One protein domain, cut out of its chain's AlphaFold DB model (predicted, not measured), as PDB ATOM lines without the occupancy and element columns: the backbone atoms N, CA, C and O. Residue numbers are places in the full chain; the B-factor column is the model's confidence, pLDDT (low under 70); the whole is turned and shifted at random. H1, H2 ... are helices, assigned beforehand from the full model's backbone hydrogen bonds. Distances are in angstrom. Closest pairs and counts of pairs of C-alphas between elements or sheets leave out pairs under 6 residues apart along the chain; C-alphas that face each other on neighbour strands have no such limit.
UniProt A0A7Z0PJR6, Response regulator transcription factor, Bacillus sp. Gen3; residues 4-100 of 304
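What this domain is: This is residues 4 to 100 of the 304 residues of the protein "Response regulator transcription factor" of Bacillus sp. Gen3 (UniProt A0A7Z0PJR6). A loose, elongated row of two lobes: the long helical hairpin of H1 and H2, then short helices H3, H4 and H5 clustered together, with H6 reaching to the far end. The printed part has 97 residues, six named helices, H1 to H6 in order, and no named strand: all helix. Radius of gyration of the C-alphas is 16.1 A; spans are 54 by 29 by 20 A.

How they stand to each other: H1, residues 4 to 20, and H2, residues 31 to 44, touch at a shallow tilt of 28 degrees, opposite ways; their closest C-alphas, Ile 10 and Ile 36, are 5.6 A apart. H3, residues 47 to 54, is close to H2 but not clearly touching: C-alphas His 42 and Ala 50, 5.6 A. The hub, H5, residues 74 to 80, only just touches H3, with 3 pairs of C-alphas within 8 A, closest Leu 53 and Ala 80, 5.8 A. H4, residues 61 to 69, forms a helical hairpin with H5, only just touching with 3 pairs, closest Ile 64 and Ile 77, 7.6 A. H6, residues 85 to 99, touches H5 with residues 85 to 89 alone, about perpendicular at 77 degrees, closest Ala 78 and Val 85, 5.4 A. O i to N i+4 pairs are within hydrogen-bond range throughout H3, H4, H5 and H6, 12 of 13 in H1 and 8 of 10 in H2.

Where its parts are: H1, 25.1 A long, begins at C-alpha 4 (139.503, 163.232, 135.080); H6, 21.3 A, ends at C-alpha 99 (173.274, 155.238, 156.852).

The domain as a whole: The printed part has no cut and no long link. Residues 18 to 26, of which 18 to 20 belong to H1, stand free. Residues 22 to 26, 28 and 97 to 100 have pLDDT under 70.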
ATOM      1  N   LYS A   4     140.805 163.535 135.697       88.38
ATOM      2  CA  LYS A   4     139.503 163.232 135.080       88.38
ATOM      3  C   LYS A   4     139.660 162.478 133.755       88.38
ATOM      4  O   LYS A   4     138.953 161.502 133.532       88.38
ATOM      5  N   GLN A   5     140.606 162.891 132.913       92.06
ATOM      6  CA  GLN A   5     140.939 162.211 131.660       92.06
ATOM      7  C   GLN A   5     141.494 160.807 131.917       92.06
ATOM      8  O   GLN A   5     141.164 159.886 131.179       92.06
ATOM      9  N   ILE A   6     142.311 160.629 132.964       89.56
ATOM     10  CA  ILE A   6     142.873 159.320 133.334       89.56
ATOM     11  C   ILE A   6     141.750 158.356 133.734       89.56
ATOM     12  O   ILE A   6     141.690 157.250 133.211       89.56
ATOM     13  N   ILE A   7     140.812 158.797 134.579       89.25
ATOM     14  CA  ILE A   7     139.637 157.996 134.970       89.25
ATOM     15  C   ILE A   7     138.796 157.613 133.744       89.25
ATOM     16  O   ILE A   7     138.420 156.455 133.595       89.25
ATOM     17  N   GLN A   8     138.531 158.566 132.843       92.94
ATOM     18  CA  GLN A   8     137.782 158.298 131.609       92.94
ATOM     19  C   GLN A   8     138.497 157.286 130.703       92.94
ATOM     20  O   GLN A   8     137.849 156.413 130.130       92.94
ATOM     21  N   ARG A   9     139.827 157.377 130.594       94.75
ATOM     22  CA  ARG A   9     140.634 156.438 129.809       94.75
ATOM     23  C   ARG A   9     140.618 155.038 130.411       94.75
ATOM     24  O   ARG A   9     140.450 154.091 129.654       94.75
ATOM     25  N   ILE A  10     140.741 154.911 131.734       91.38
ATOM     26  CA  ILE A  10     140.626 153.615 132.417       91.38
ATOM     27  C   ILE A  10     139.262 152.986 132.139       91.38
ATOM     28  O   ILE A  10     139.229 151.843 131.707       91.38
ATOM     29  N   GLY A  11     138.161 153.733 132.286       90.88
ATOM     30  CA  GLY A  11     136.823 153.198 132.001       90.88
ATOM     31  C   GLY A  11     136.688 152.682 130.564       90.88
ATOM     32  O   GLY A  11     136.188 151.586 130.339       90.88
ATOM     33  N   HIS A  12     137.230 153.416 129.587       93.94
ATOM     34  CA  HIS A  12     137.237 152.961 128.195       93.94
ATOM     35  C   HIS A  12     138.071 151.688 127.980       93.94
ATOM     36  O   HIS A  12     137.647 150.793 127.254       93.94
ATOM     37  N   LEU A  13     139.247 151.599 128.607       92.31
ATOM     38  CA  LEU A  13     140.100 150.411 128.548       92.31
ATOM     39  C   LEU A  13     139.425 149.202 129.207       92.31
ATOM     40  O   LEU A  13     139.514 148.100 128.676       92.31
ATOM     41  N   GLU A  14     138.722 149.396 130.324       89.38
ATOM     42  CA  GLU A  14     137.949 148.341 130.987       89.38
ATOM     43  C   GLU A  14     136.831 147.805 130.087       89.38
ATOM     44  O   GLU A  14     136.636 146.592 130.018       89.38
ATOM     45  N   ASP A  15     136.130 148.677 129.364       90.94
ATOM     46  CA  ASP A  15     135.079 148.264 128.430       90.94
ATOM     47  C   ASP A  15     135.658 147.514 127.220       90.94
ATOM     48  O   ASP A  15     135.186 146.425 126.893       90.94
ATOM     49  N   GLN A  16     136.761 148.006 126.638       88.44
ATOM     50  CA  GLN A  16     137.498 147.287 125.587       88.44
ATOM     51  C   GLN A  16     138.028 145.930 126.059       88.44
ATOM     52  O   GLN A  16     138.131 144.984 125.277       88.44
ATOM     53  N   HIS A  17     138.408 145.832 127.333       87.00
ATOM     54  CA  HIS A  17     138.910 144.598 127.911       87.00
ATOM     55  C   HIS A  17     137.796 143.560 128.088       87.00
ATOM     56  O   HIS A  17     138.003 142.393 127.761       87.00
ATOM     57  N   LYS A  18     136.602 143.978 128.539       84.81
ATOM     58  CA  LYS A  18     135.429 143.095 128.686       84.81
ATOM     59  C   LYS A  18     135.012 142.459 127.362       84.81
ATOM     60  O   LYS A  18     134.690 141.279 127.347       84.81
ATOM     61  N   GLU A  19     135.062 143.206 126.260       79.19
ATOM     62  CA  GLU A  19     134.706 142.692 124.926       79.19
ATOM     63  C   GLU A  19     135.646 141.583 124.432       79.19
ATOM     64  O   GLU A  19     135.253 140.756 123.611       79.19
ATOM     65  N   LYS A  20     136.887 141.545 124.931       73.81
ATOM     66  CA  LYS A  20     137.904 140.559 124.537       73.81
ATOM     67  C   LYS A  20     137.969 139.336 125.453       73.81
ATOM     68  O   LYS A  20     138.686 138.391 125.132       73.81
ATOM     69  N   MET A  21     137.250 139.336 126.575       71.06
ATOM     70  CA  MET A  21     137.195 138.193 127.486       71.06
ATOM     71  C   MET A  21     136.192 137.156 126.979       71.06
ATOM     72  O   MET A  21     135.001 137.223 127.269       71.06
ATOM     73  N   ILE A  22     136.696 136.186 126.223       59.22
ATOM     74  CA  ILE A  22     135.972 134.971 125.853       59.22
ATOM     75  C   ILE A  22     136.264 133.960 126.979       59.22
ATOM     76  O   ILE A  22     137.421 133.734 127.310       59.22
ATOM     77  N   ASP A  23     135.222 133.430 127.624       68.06
ATOM     78  CA  ASP A  23     135.259 132.330 128.616       68.06
ATOM     79  C   ASP A  23     135.565 132.642 130.096       68.06
ATOM     80  O   ASP A  23     135.687 131.728 130.908       68.06
ATOM     81  N   GLY A  24     135.584 133.911 130.518       63.00
ATOM     82  CA  GLY A  24     135.597 134.256 131.952       63.00
ATOM     83  C   GLY A  24     136.893 133.911 132.704       63.00
ATOM     84  O   GLY A  24     136.943 134.033 133.930       63.00
ATOM     85  N   GLU A  25     137.955 133.524 131.998       66.38
ATOM     86  CA  GLU A  25     139.284 133.374 132.581       66.38
ATOM     87  C   GLU A  25     139.928 134.746 132.840       66.38
ATOM     88  O   GLU A  25     139.885 135.660 132.014       66.38
ATOM     89  N   TYR A  26     140.544 134.907 134.015       62.00
ATOM     90  CA  TYR A  26     141.243 136.134 134.394       62.00
ATOM     91  C   TYR A  26     142.437 136.388 133.463       62.00
ATOM     92  O   TYR A  26     143.450 135.693 133.536       62.00
ATOM     93  N   CYS A  27     142.348 137.436 132.644       76.81
ATOM     94  CA  CYS A  27     143.444 137.896 131.799       76.81
ATOM     95  C   CYS A  27     144.628 138.349 132.666       76.81
ATOM     96  O   CYS A  27     144.572 139.385 133.334       76.81
ATOM     97  N   ARG A  28     145.710 137.563 132.681       67.31
ATOM     98  CA  ARG A  28     146.972 137.938 133.328       67.31
ATOM     99  C   ARG A  28     147.938 138.455 132.270       67.31
ATOM    100  O   ARG A  28     148.483 137.671 131.503       67.31
ATOM    101  N   GLY A  29     148.164 139.768 132.273       77.56
ATOM    102  CA  GLY A  29     149.261 140.390 131.527       77.56
ATOM    103  C   GLY A  29     148.961 140.774 130.079       77.56
ATOM    104  O   GLY A  29     149.880 140.780 129.268       77.56
ATOM    105  N   CYS A  30     147.713 141.100 129.718       87.44
ATOM    106  CA  CYS A  30     147.510 141.806 128.451       87.44
ATOM    107  C   CYS A  30     147.931 143.279 128.559       87.44
ATOM    108  O   CYS A  30     147.878 143.885 129.632       87.44
ATOM    109  N   GLU A  31     148.255 143.871 127.410       89.12
ATOM    110  CA  GLU A  31     148.644 145.279 127.282       89.12
ATOM    111  C   GLU A  31     147.605 146.240 127.889       89.12
ATOM    112  O   GLU A  31     147.967 147.250 128.490       89.12
ATOM    113  N   ILE A  32     146.312 145.904 127.802       89.88
ATOM    114  CA  ILE A  32     145.226 146.725 128.358       89.88
ATOM    115  C   ILE A  32     145.263 146.717 129.891       89.88
ATOM    116  O   ILE A  32     145.154 147.772 130.515       89.88
ATOM    117  N   CYS A  33     145.453 145.550 130.516       86.06
ATOM    118  CA  CYS A  33     145.608 145.454 131.968       86.06
ATOM    119  C   CYS A  33     146.845 146.221 132.449       86.06
ATOM    120  O   CYS A  33     146.790 146.891 133.484       86.06
ATOM    121  N   GLU A  34     147.951 146.152 131.703       87.56
ATOM    122  CA  GLU A  34     149.152 146.929 132.014       87.56
ATOM    123  C   GLU A  34     148.906 148.438 131.910       87.56
ATOM    124  O   GLU A  34     149.321 149.184 132.801       87.56
ATOM    125  N   GLU A  35     148.200 148.903 130.875       91.44
ATOM    126  CA  GLU A  35     147.853 150.320 130.710       91.44
ATOM    127  C   GLU A  35     146.928 150.801 131.841       91.44
ATOM    128  O   GLU A  35     147.203 151.831 132.460       91.44
ATOM    129  N   ILE A  36     145.892 150.029 132.192       89.50
ATOM    130  CA  ILE A  36     145.013 150.325 133.337       89.50
ATOM    131  C   ILE A  36     145.827 150.416 134.633       89.50
ATOM    132  O   ILE A  36     145.657 151.363 135.404       89.50
ATOM    133  N   THR A  37     146.744 149.474 134.864       86.44
ATOM    134  CA  THR A  37     147.585 149.453 136.069       86.44
ATOM    135  C   THR A  37     148.449 150.707 136.141       86.44
ATOM    136  O   THR A  37     148.425 151.393 137.165       86.44
ATOM    137  N   LYS A  38     149.121 151.076 135.041       87.94
ATOM    138  CA  LYS A  38     149.918 152.312 134.942       87.94
ATOM    139  C   LYS A  38     149.073 153.551 135.237       87.94
ATOM    140  O   LYS A  38     149.448 154.373 136.068       87.94
ATOM    141  N   LEU A  39     147.895 153.667 134.624       90.44
ATOM    142  CA  LEU A  39     146.998 154.809 134.832       90.44
ATOM    143  C   LEU A  39     146.439 154.870 136.262       90.44
ATOM    144  O   LEU A  39     146.240 155.958 136.805       90.44
ATOM    145  N   SER A  40     146.219 153.722 136.907       87.31
ATOM    146  CA  SER A  40     145.691 153.663 138.273       87.31
ATOM    147  C   SER A  40     146.662 154.239 139.316       87.31
ATOM    148  O   SER A  40     146.219 154.859 140.289       87.31
ATOM    149  N   VAL A  41     147.977 154.126 139.084       85.56
ATOM    150  CA  VAL A  41     149.030 154.707 139.941       85.56
ATOM    151  C   VAL A  41     148.879 156.230 140.019       85.56
ATOM    152  O   VAL A  41     148.903 156.798 141.113       85.56
ATOM    153  N   HIS A  42     148.605 156.884 138.886       84.69
ATOM    154  CA  HIS A  42     148.375 158.334 138.796       84.69
ATOM    155  C   HIS A  42     147.094 158.814 139.496       84.69
ATOM    156  O   HIS A  42     146.944 160.002 139.775       84.69
ATOM    157  N   ILE A  43     146.139 157.919 139.772       86.50
ATOM    158  CA  ILE A  43     144.907 158.256 140.505       86.50
ATOM    159  C   ILE A  43     145.109 158.126 142.014       86.50
ATOM    160  O   ILE A  43     144.520 158.913 142.769       86.50
ATOM    161  N   LYS A  44     145.875 157.111 142.432       86.69
ATOM    162  CA  LYS A  44     146.123 156.777 143.839       86.69
ATOM    163  C   LYS A  44     147.185 157.669 144.474       86.69
ATOM    164  O   LYS A  44     147.078 157.977 145.658       86.69
ATOM    165  N   HIS A  45     148.176 158.104 143.701       91.50
ATOM    166  CA  HIS A  45     149.319 158.849 144.216       91.50
ATOM    167  C   HIS A  45     149.437 160.253 143.613       91.50
ATOM    168  O   HIS A  45     148.772 160.597 142.637       91.50
ATOM    169  N   SER A  46     150.269 161.101 144.227       91.25
ATOM    170  CA  SER A  46     150.563 162.431 143.685       91.25
ATOM    171  C   SER A  46     151.369 162.327 142.378       91.25
ATOM    172  O   SER A  46     152.073 161.333 142.185       91.25
ATOM    173  N   PRO A  47     151.339 163.354 141.503       90.06
ATOM    174  CA  PRO A  47     152.079 163.334 140.236       90.06
ATOM    175  C   PRO A  47     153.569 163.018 140.406       90.06
ATOM    176  O   PRO A  47     154.104 162.193 139.679       90.06
ATOM    177  N   ASN A  48     154.210 163.589 141.430       93.06
ATOM    178  CA  ASN A  48     155.626 163.342 141.715       93.06
ATOM    179  C   ASN A  48     155.895 161.887 142.126       93.06
ATOM    180  O   ASN A  48     156.932 161.334 141.784       93.06
ATOM    181  N   VAL A  49     154.983 161.263 142.881       95.00
ATOM    182  CA  VAL A  49     155.117 159.846 143.257       95.00
ATOM    183  C   VAL A  49     154.970 158.959 142.025       95.00
ATOM    184  O   VAL A  49     155.749 158.026 141.861       95.00
ATOM    185  N   ALA A  50     154.013 159.264 141.148       92.06
ATOM    186  CA  ALA A  50     153.811 158.509 139.918       92.06
ATOM    187  C   ALA A  50     155.012 158.636 138.964       92.06
ATOM    188  O   ALA A  50     155.495 157.620 138.480       92.06
ATOM    189  N   GLU A  51     155.557 159.844 138.781       94.06
ATOM    190  CA  GLU A  51     156.764 160.082 137.973       94.06
ATOM    191  C   GLU A  51     157.979 159.309 138.510       94.06
ATOM    192  O   GLU A  51     158.753 158.749 137.739       94.06
ATOM    193  N   ILE A  52     158.146 159.237 139.837       96.62
ATOM    194  CA  ILE A  52     159.214 158.436 140.443       96.62
ATOM    195  C   ILE A  52     158.986 156.941 140.182       96.62
ATOM    196  O   ILE A  52     159.921 156.255 139.779       96.62
ATOM    197  N   LEU A  53     157.765 156.435 140.387       95.88
ATOM    198  CA  LEU A  53     157.437 155.022 140.164       95.88
ATOM    199  C   LEU A  53     157.605 154.610 138.692       95.88
ATOM    200  O   LEU A  53     158.000 153.478 138.425       95.88
ATOM    201  N   GLU A  54     157.368 155.518 137.740       94.12
ATOM    202  CA  GLU A  54     157.579 155.280 136.304       94.12
ATOM    203  C   GLU A  54     159.047 155.039 135.930       94.12
ATOM    204  O   GLU A  54     159.308 154.373 134.929       94.12
ATOM    205  N   LYS A  55     160.007 155.510 136.739       96.12
ATOM    206  CA  LYS A  55     161.439 155.238 136.516       96.12
ATOM    207  C   LYS A  55     161.801 153.767 136.718       96.12
ATOM    208  O   LYS A  55     162.805 153.310 136.181       96.12
ATOM    209  N   GLY A  56     161.009 153.029 137.498       95.62
ATOM    210  CA  GLY A  56     161.250 151.620 137.785       95.62
ATOM    211  C   GLY A  56     162.655 151.358 138.337       95.62
ATOM    212  O   GLY A  56     163.031 151.923 139.362       95.62
ATOM    213  N   GLU A  57     163.436 150.518 137.656       96.25
ATOM    214  CA  GLU A  57     164.805 150.133 138.045       96.25
ATOM    215  C   GLU A  57     165.792 151.316 138.123       96.25
ATOM    216  O   GLU A  57     166.767 151.240 138.871       96.25
ATOM    217  N   ASP A  58     165.519 152.432 137.435       97.19
ATOM    218  CA  ASP A  58     166.365 153.636 137.445       97.19
ATOM    219  C   ASP A  58     166.129 154.548 138.668       97.19
ATOM    220  O   ASP A  58     166.719 155.629 138.781       97.19
ATOM    221  N   MET A  59     165.263 154.150 139.608       97.19
ATOM    222  CA  MET A  59     165.009 154.914 140.831       97.19
ATOM    223  C   MET A  59     166.254 155.023 141.726       97.19
ATOM    224  O   MET A  59     166.897 154.040 142.102       97.19
ATOM    225  N   THR A  60     166.552 156.240 142.180       96.69
ATOM    226  CA  THR A  60     167.630 156.496 143.141       96.69
ATOM    227  C   THR A  60     167.218 156.148 144.577       96.69
ATOM    228  O   THR A  60     166.047 156.204 144.957       96.69
ATOM    229  N   LYS A  61     168.202 155.888 145.452       95.06
ATOM    230  CA  LYS A  61     167.959 155.647 146.889       95.06
ATOM    231  C   LYS A  61     167.163 156.779 147.560       95.06
ATOM    232  O   LYS A  61     166.321 156.518 148.418       95.06
ATOM    233  N   SER A  62     167.435 158.033 147.199       94.50
ATOM    234  CA  SER A  62     166.718 159.204 147.720       94.50
ATOM    235  C   SER A  62     165.252 159.236 147.298       94.50
ATOM    236  O   SER A  62     164.402 159.615 148.097       94.50
ATOM    237  N   GLU A  63     164.951 158.816 146.073       97.12
ATOM    238  CA  GLU A  63     163.583 158.743 145.563       97.12
ATOM    239  C   GLU A  63     162.805 157.612 146.230       97.12
ATOM    240  O   GLU A  63     161.689 157.829 146.690       97.12
ATOM    241  N   ILE A  64     163.427 156.444 146.409       96.50
ATOM    242  CA  ILE A  64     162.829 155.336 147.164       96.50
ATOM    243  C   ILE A  64     162.536 155.764 148.611       96.50
ATOM    244  O   ILE A  64     161.450 155.508 149.124       96.50
ATOM    245  N   LYS A  65     163.461 156.487 149.259       95.38
ATOM    246  CA  LYS A  65     163.234 157.067 150.594       95.38
ATOM    247  C   LYS A  65     162.040 158.021 150.600       95.38
ATOM    248  O   LYS A  65     161.191 157.921 151.480       95.38
ATOM    249  N   TYR A  66     161.946 158.893 149.598       95.94
ATOM    250  CA  TYR A  66     160.818 159.808 149.442       95.94
ATOM    251  C   TYR A  66     159.477 159.068 149.298       95.94
ATOM    252  O   TYR A  66     158.505 159.462 149.939       95.94
ATOM    253  N   LEU A  67     159.418 157.990 148.507       96.38
ATOM    254  CA  LEU A  67     158.210 157.165 148.359       96.38
ATOM    255  C   LEU A  67     157.760 156.574 149.703       96.38
ATOM    256  O   LEU A  67     156.581 156.642 150.051       96.38
ATOM    257  N   ILE A  68     158.706 156.056 150.487       94.62
ATOM    258  CA  ILE A  68     158.438 155.482 151.811       94.62
ATOM    259  C   ILE A  68     157.963 156.560 152.794       94.62
ATOM    260  O   ILE A  68     156.978 156.354 153.501       94.62
ATOM    261  N   ASP A  69     158.598 157.736 152.799       92.38
ATOM    262  CA  ASP A  69     158.191 158.876 153.634       92.38
ATOM    263  C   ASP A  69     156.781 159.386 153.266       92.38
ATOM    264  O   ASP A  69     156.067 159.940 154.105       92.38
ATOM    265  N   LYS A  70     156.354 159.176 152.014       95.00
ATOM    266  CA  LYS A  70     154.987 159.429 151.529       95.00
ATOM    267  C   LYS A  70     154.021 158.264 151.746       95.00
ATOM    268  O   LYS A  70     152.904 158.330 151.239       95.00
ATOM    269  N   GLN A  71     154.417 157.259 152.528       93.38
ATOM    270  CA  GLN A  71     153.605 156.090 152.874       93.38
ATOM    271  C   GLN A  71     153.120 155.311 151.641       93.38
ATOM    272  O   GLN A  71     152.019 154.772 151.633       93.38
ATOM    273  N   VAL A  72     153.929 155.266 150.579       93.56
ATOM    274  CA  VAL A  72     153.658 154.387 149.436       93.56
ATOM    275  C   VAL A  72     153.930 152.943 149.856       93.56
ATOM    276  O   VAL A  72     154.980 152.645 150.430       93.56
ATOM    277  N   ASP A  73     152.988 152.050 149.560       95.38
ATOM    278  CA  ASP A  73     153.093 150.637 149.917       95.38
ATOM    279  C   ASP A  73     154.321 149.980 149.281       95.38
ATOM    280  O   ASP A  73     154.614 150.158 148.097       95.38
ATOM    281  N   PHE A  74     155.024 149.156 150.061       94.69
ATOM    282  CA  PHE A  74     156.250 148.490 149.609       94.69
ATOM    283  C   PHE A  74     156.017 147.573 148.409       94.69
ATOM    284  O   PHE A  74     156.918 147.421 147.595       94.69
ATOM    285  N   GLU A  75     154.822 146.997 148.276       95.75
ATOM    286  CA  GLU A  75     154.453 146.178 147.119       95.75
ATOM    287  C   GLU A  75     154.461 146.994 145.826       95.75
ATOM    288  O   GLU A  75     154.973 146.538 144.810       95.75
ATOM    289  N   VAL A  76     153.963 148.232 145.870       95.00
ATOM    290  CA  VAL A  76     153.943 149.133 144.709       95.00
ATOM    291  C   VAL A  76     155.368 149.502 144.301       95.00
ATOM    292  O   VAL A  76     155.699 149.463 143.117       95.00
ATOM    293  N   ILE A  77     156.228 149.804 145.278       96.25
ATOM    294  CA  ILE A  77     157.636 150.145 145.027       96.25
ATOM    295  C   ILE A  77     158.400 148.928 144.481       96.25
ATOM    296  O   ILE A  77     159.132 149.055 143.502       96.25
ATOM    297  N   ALA A  78     158.208 147.748 145.078       96.81
ATOM    298  CA  ALA A  78     158.847 146.508 144.644       96.81
ATOM    299  C   ALA A  78     158.422 146.118 143.220       96.81
ATOM    300  O   ALA A  78     159.274 145.817 142.385       96.81
ATOM    301  N   ASN A  79     157.127 146.239 142.907       94.50
ATOM    302  CA  ASN A  79     156.603 146.008 141.561       94.50
ATOM    303  C   ASN A  79     157.207 146.975 140.534       94.50
ATOM    304  O   ASN A  79     157.587 146.542 139.448       94.50
ATOM    305  N   ALA A  80     157.343 148.262 140.870       95.44
ATOM    306  CA  ALA A  80     157.993 149.239 139.994       95.44
ATOM    307  C   ALA A  80     159.467 148.879 139.728       95.44
ATOM    308  O   ALA A  80     159.935 148.968 138.596       95.44
ATOM    309  N   LEU A  81     160.176 148.396 140.750       96.38
ATOM    310  CA  LEU A  81     161.557 147.904 140.662       96.38
ATOM    311  C   LEU A  81     161.687 146.503 140.037       96.38
ATOM    312  O   LEU A  81     162.802 145.992 139.953       96.38
ATOM    313  N   LYS A  82     160.573 145.860 139.652       95.81
ATOM    314  CA  LYS A  82     160.516 144.463 139.181       95.81
ATOM    315  C   LYS A  82     161.247 143.479 140.102       95.81
ATOM    316  O   LYS A  82     161.889 142.531 139.654       95.81
ATOM    317  N   THR A  83     161.146 143.708 141.403       96.94
ATOM    318  CA  THR A  83     161.744 142.864 142.437       96.94
ATOM    319  C   THR A  83     160.643 142.312 143.334       96.94
ATOM    320  O   THR A  83     159.549 142.874 143.407       96.94
ATOM    321  N   ASP A  84     160.902 141.202 144.021       97.50
ATOM    322  CA  ASP A  84     159.953 140.710 145.010       97.50
ATOM    323  C   ASP A  84     159.984 141.577 146.280       97.50
ATOM    324  O   ASP A  84     160.969 142.247 146.614       97.50
ATOM    325  N   VAL A  85     158.864 141.573 146.999       97.19
ATOM    326  CA  VAL A  85     158.648 142.440 148.163       97.19
ATOM    327  C   VAL A  85     159.660 142.160 149.279       97.19
ATOM    328  O   VAL A  85     160.062 143.091 149.982       97.19
ATOM    329  N   GLU A  86     160.096 140.909 149.447       96.38
ATOM    330  CA  GLU A  86     161.023 140.533 150.515       96.38
ATOM    331  C   GLU A  86     162.460 140.935 150.167       96.38
ATOM    332  O   GLU A  86     163.134 141.563 150.988       96.38
ATOM    333  N   SER A  87     162.891 140.725 148.920       96.81
ATOM    334  CA  SER A  87     164.159 141.246 148.396       96.81
ATOM    335  C   SER A  87     164.243 142.765 148.523       96.81
ATOM    336  O   SER A  87     165.266 143.292 148.975       96.81
ATOM    337  N   PHE A  88     163.162 143.489 148.206       96.75
ATOM    338  CA  PHE A  88     163.109 144.936 148.416       96.75
ATOM    339  C   PHE A  88     163.244 145.308 149.900       96.75
ATOM    340  O   PHE A  88     164.023 146.201 150.240       96.75
ATOM    341  N   ARG A  89     162.546 144.608 150.809       95.00
ATOM    342  CA  ARG A  89     162.661 144.831 152.263       95.00
ATOM    343  C   ARG A  89     164.082 144.600 152.764       95.00
ATOM    344  O   ARG A  89     164.573 145.391 153.572       95.00
ATOM    345  N   GLU A  90     164.755 143.549 152.310       94.06
ATOM    346  CA  GLU A  90     166.148 143.280 152.672       94.06
ATOM    347  C   GLU A  90     167.099 144.363 152.161       94.06
ATOM    348  O   GLU A  90     167.967 144.839 152.900       94.06
ATOM    349  N   LEU A  91     166.930 144.770 150.905       93.56
ATOM    350  CA  LEU A  91     167.717 145.823 150.277       93.56
ATOM    351  C   LEU A  91     167.512 147.165 150.997       93.56
ATOM    352  O   LEU A  91     168.490 147.835 151.343       93.56
ATOM    353  N   TRP A  92     166.270 147.500 151.351       93.50
ATOM    354  CA  TRP A  92     165.949 148.682 152.148       93.50
ATOM    355  C   TRP A  92     166.559 148.622 153.557       93.50
ATOM    356  O   TRP A  92     167.183 149.588 154.004       93.50
ATOM    357  N   LYS A  93     166.479 147.474 154.248       91.00
ATOM    358  CA  LYS A  93     167.142 147.261 155.550       91.00
ATOM    359  C   LYS A  93     168.655 147.471 155.455       91.00
ATOM    360  O   LYS A  93     169.231 148.164 156.295       91.00
ATOM    361  N   LYS A  94     169.308 146.932 154.416       90.69
ATOM    362  CA  LYS A  94     170.746 147.141 154.160       90.69
ATOM    363  C   LYS A  94     171.059 148.624 153.960       90.69
ATOM    364  O   LYS A  94     172.064 149.113 154.479       90.69
ATOM    365  N   TRP A  95     170.194 149.360 153.268       88.69
ATOM    366  CA  TRP A  95     170.336 150.800 153.041       88.69
ATOM    367  C   TRP A  95     170.127 151.664 154.286       88.69
ATOM    368  O   TRP A  95     170.833 152.667 154.437       88.69
ATOM    369  N   GLN A  96     169.210 151.283 155.177       82.12
ATOM    370  CA  GLN A  96     169.047 151.923 156.486       82.12
ATOM    371  C   GLN A  96     170.250 151.633 157.394       82.12
ATOM    372  O   GLN A  96     170.788 152.539 158.032       82.12
ATOM    373  N   GLY A  97     170.741 150.390 157.380       67.00
ATOM    374  CA  GLY A  97     171.929 149.974 158.126       67.00
ATOM    375  C   GLY A  97     173.227 150.630 157.645       67.00
ATOM    376  O   GLY A  97     174.134 150.834 158.445       67.00
ATOM    377  N   SER A  98     173.317 151.020 156.372       57.81
ATOM    378  CA  SER A  98     174.493 151.712 155.816       57.81
ATOM    379  C   SER A  98     174.471 153.239 155.998       57.81
ATOM    380  O   SER A  98     175.523 153.871 155.897       57.81
ATOM    381  N   GLU A  99     173.327 153.848 156.346       52.66
ATOM    382  CA  GLU A  99     173.274 155.238 156.852       52.66
ATOM    383  C   GLU A  99     173.716 155.345 158.317       52.66
ATOM    384  O   GLU A  99     174.247 156.381 158.734       52.66
ATOM    385  N   ILE A 100     173.641 154.244 159.069       48.84
ATOM    386  CA  ILE A 100     174.451 154.064 160.269       48.84
ATOM    387  C   ILE A 100     175.871 153.812 159.771       48.84
ATOM    388  O   ILE A 100     176.348 152.681 159.728       48.84
TER     389      ILE A 100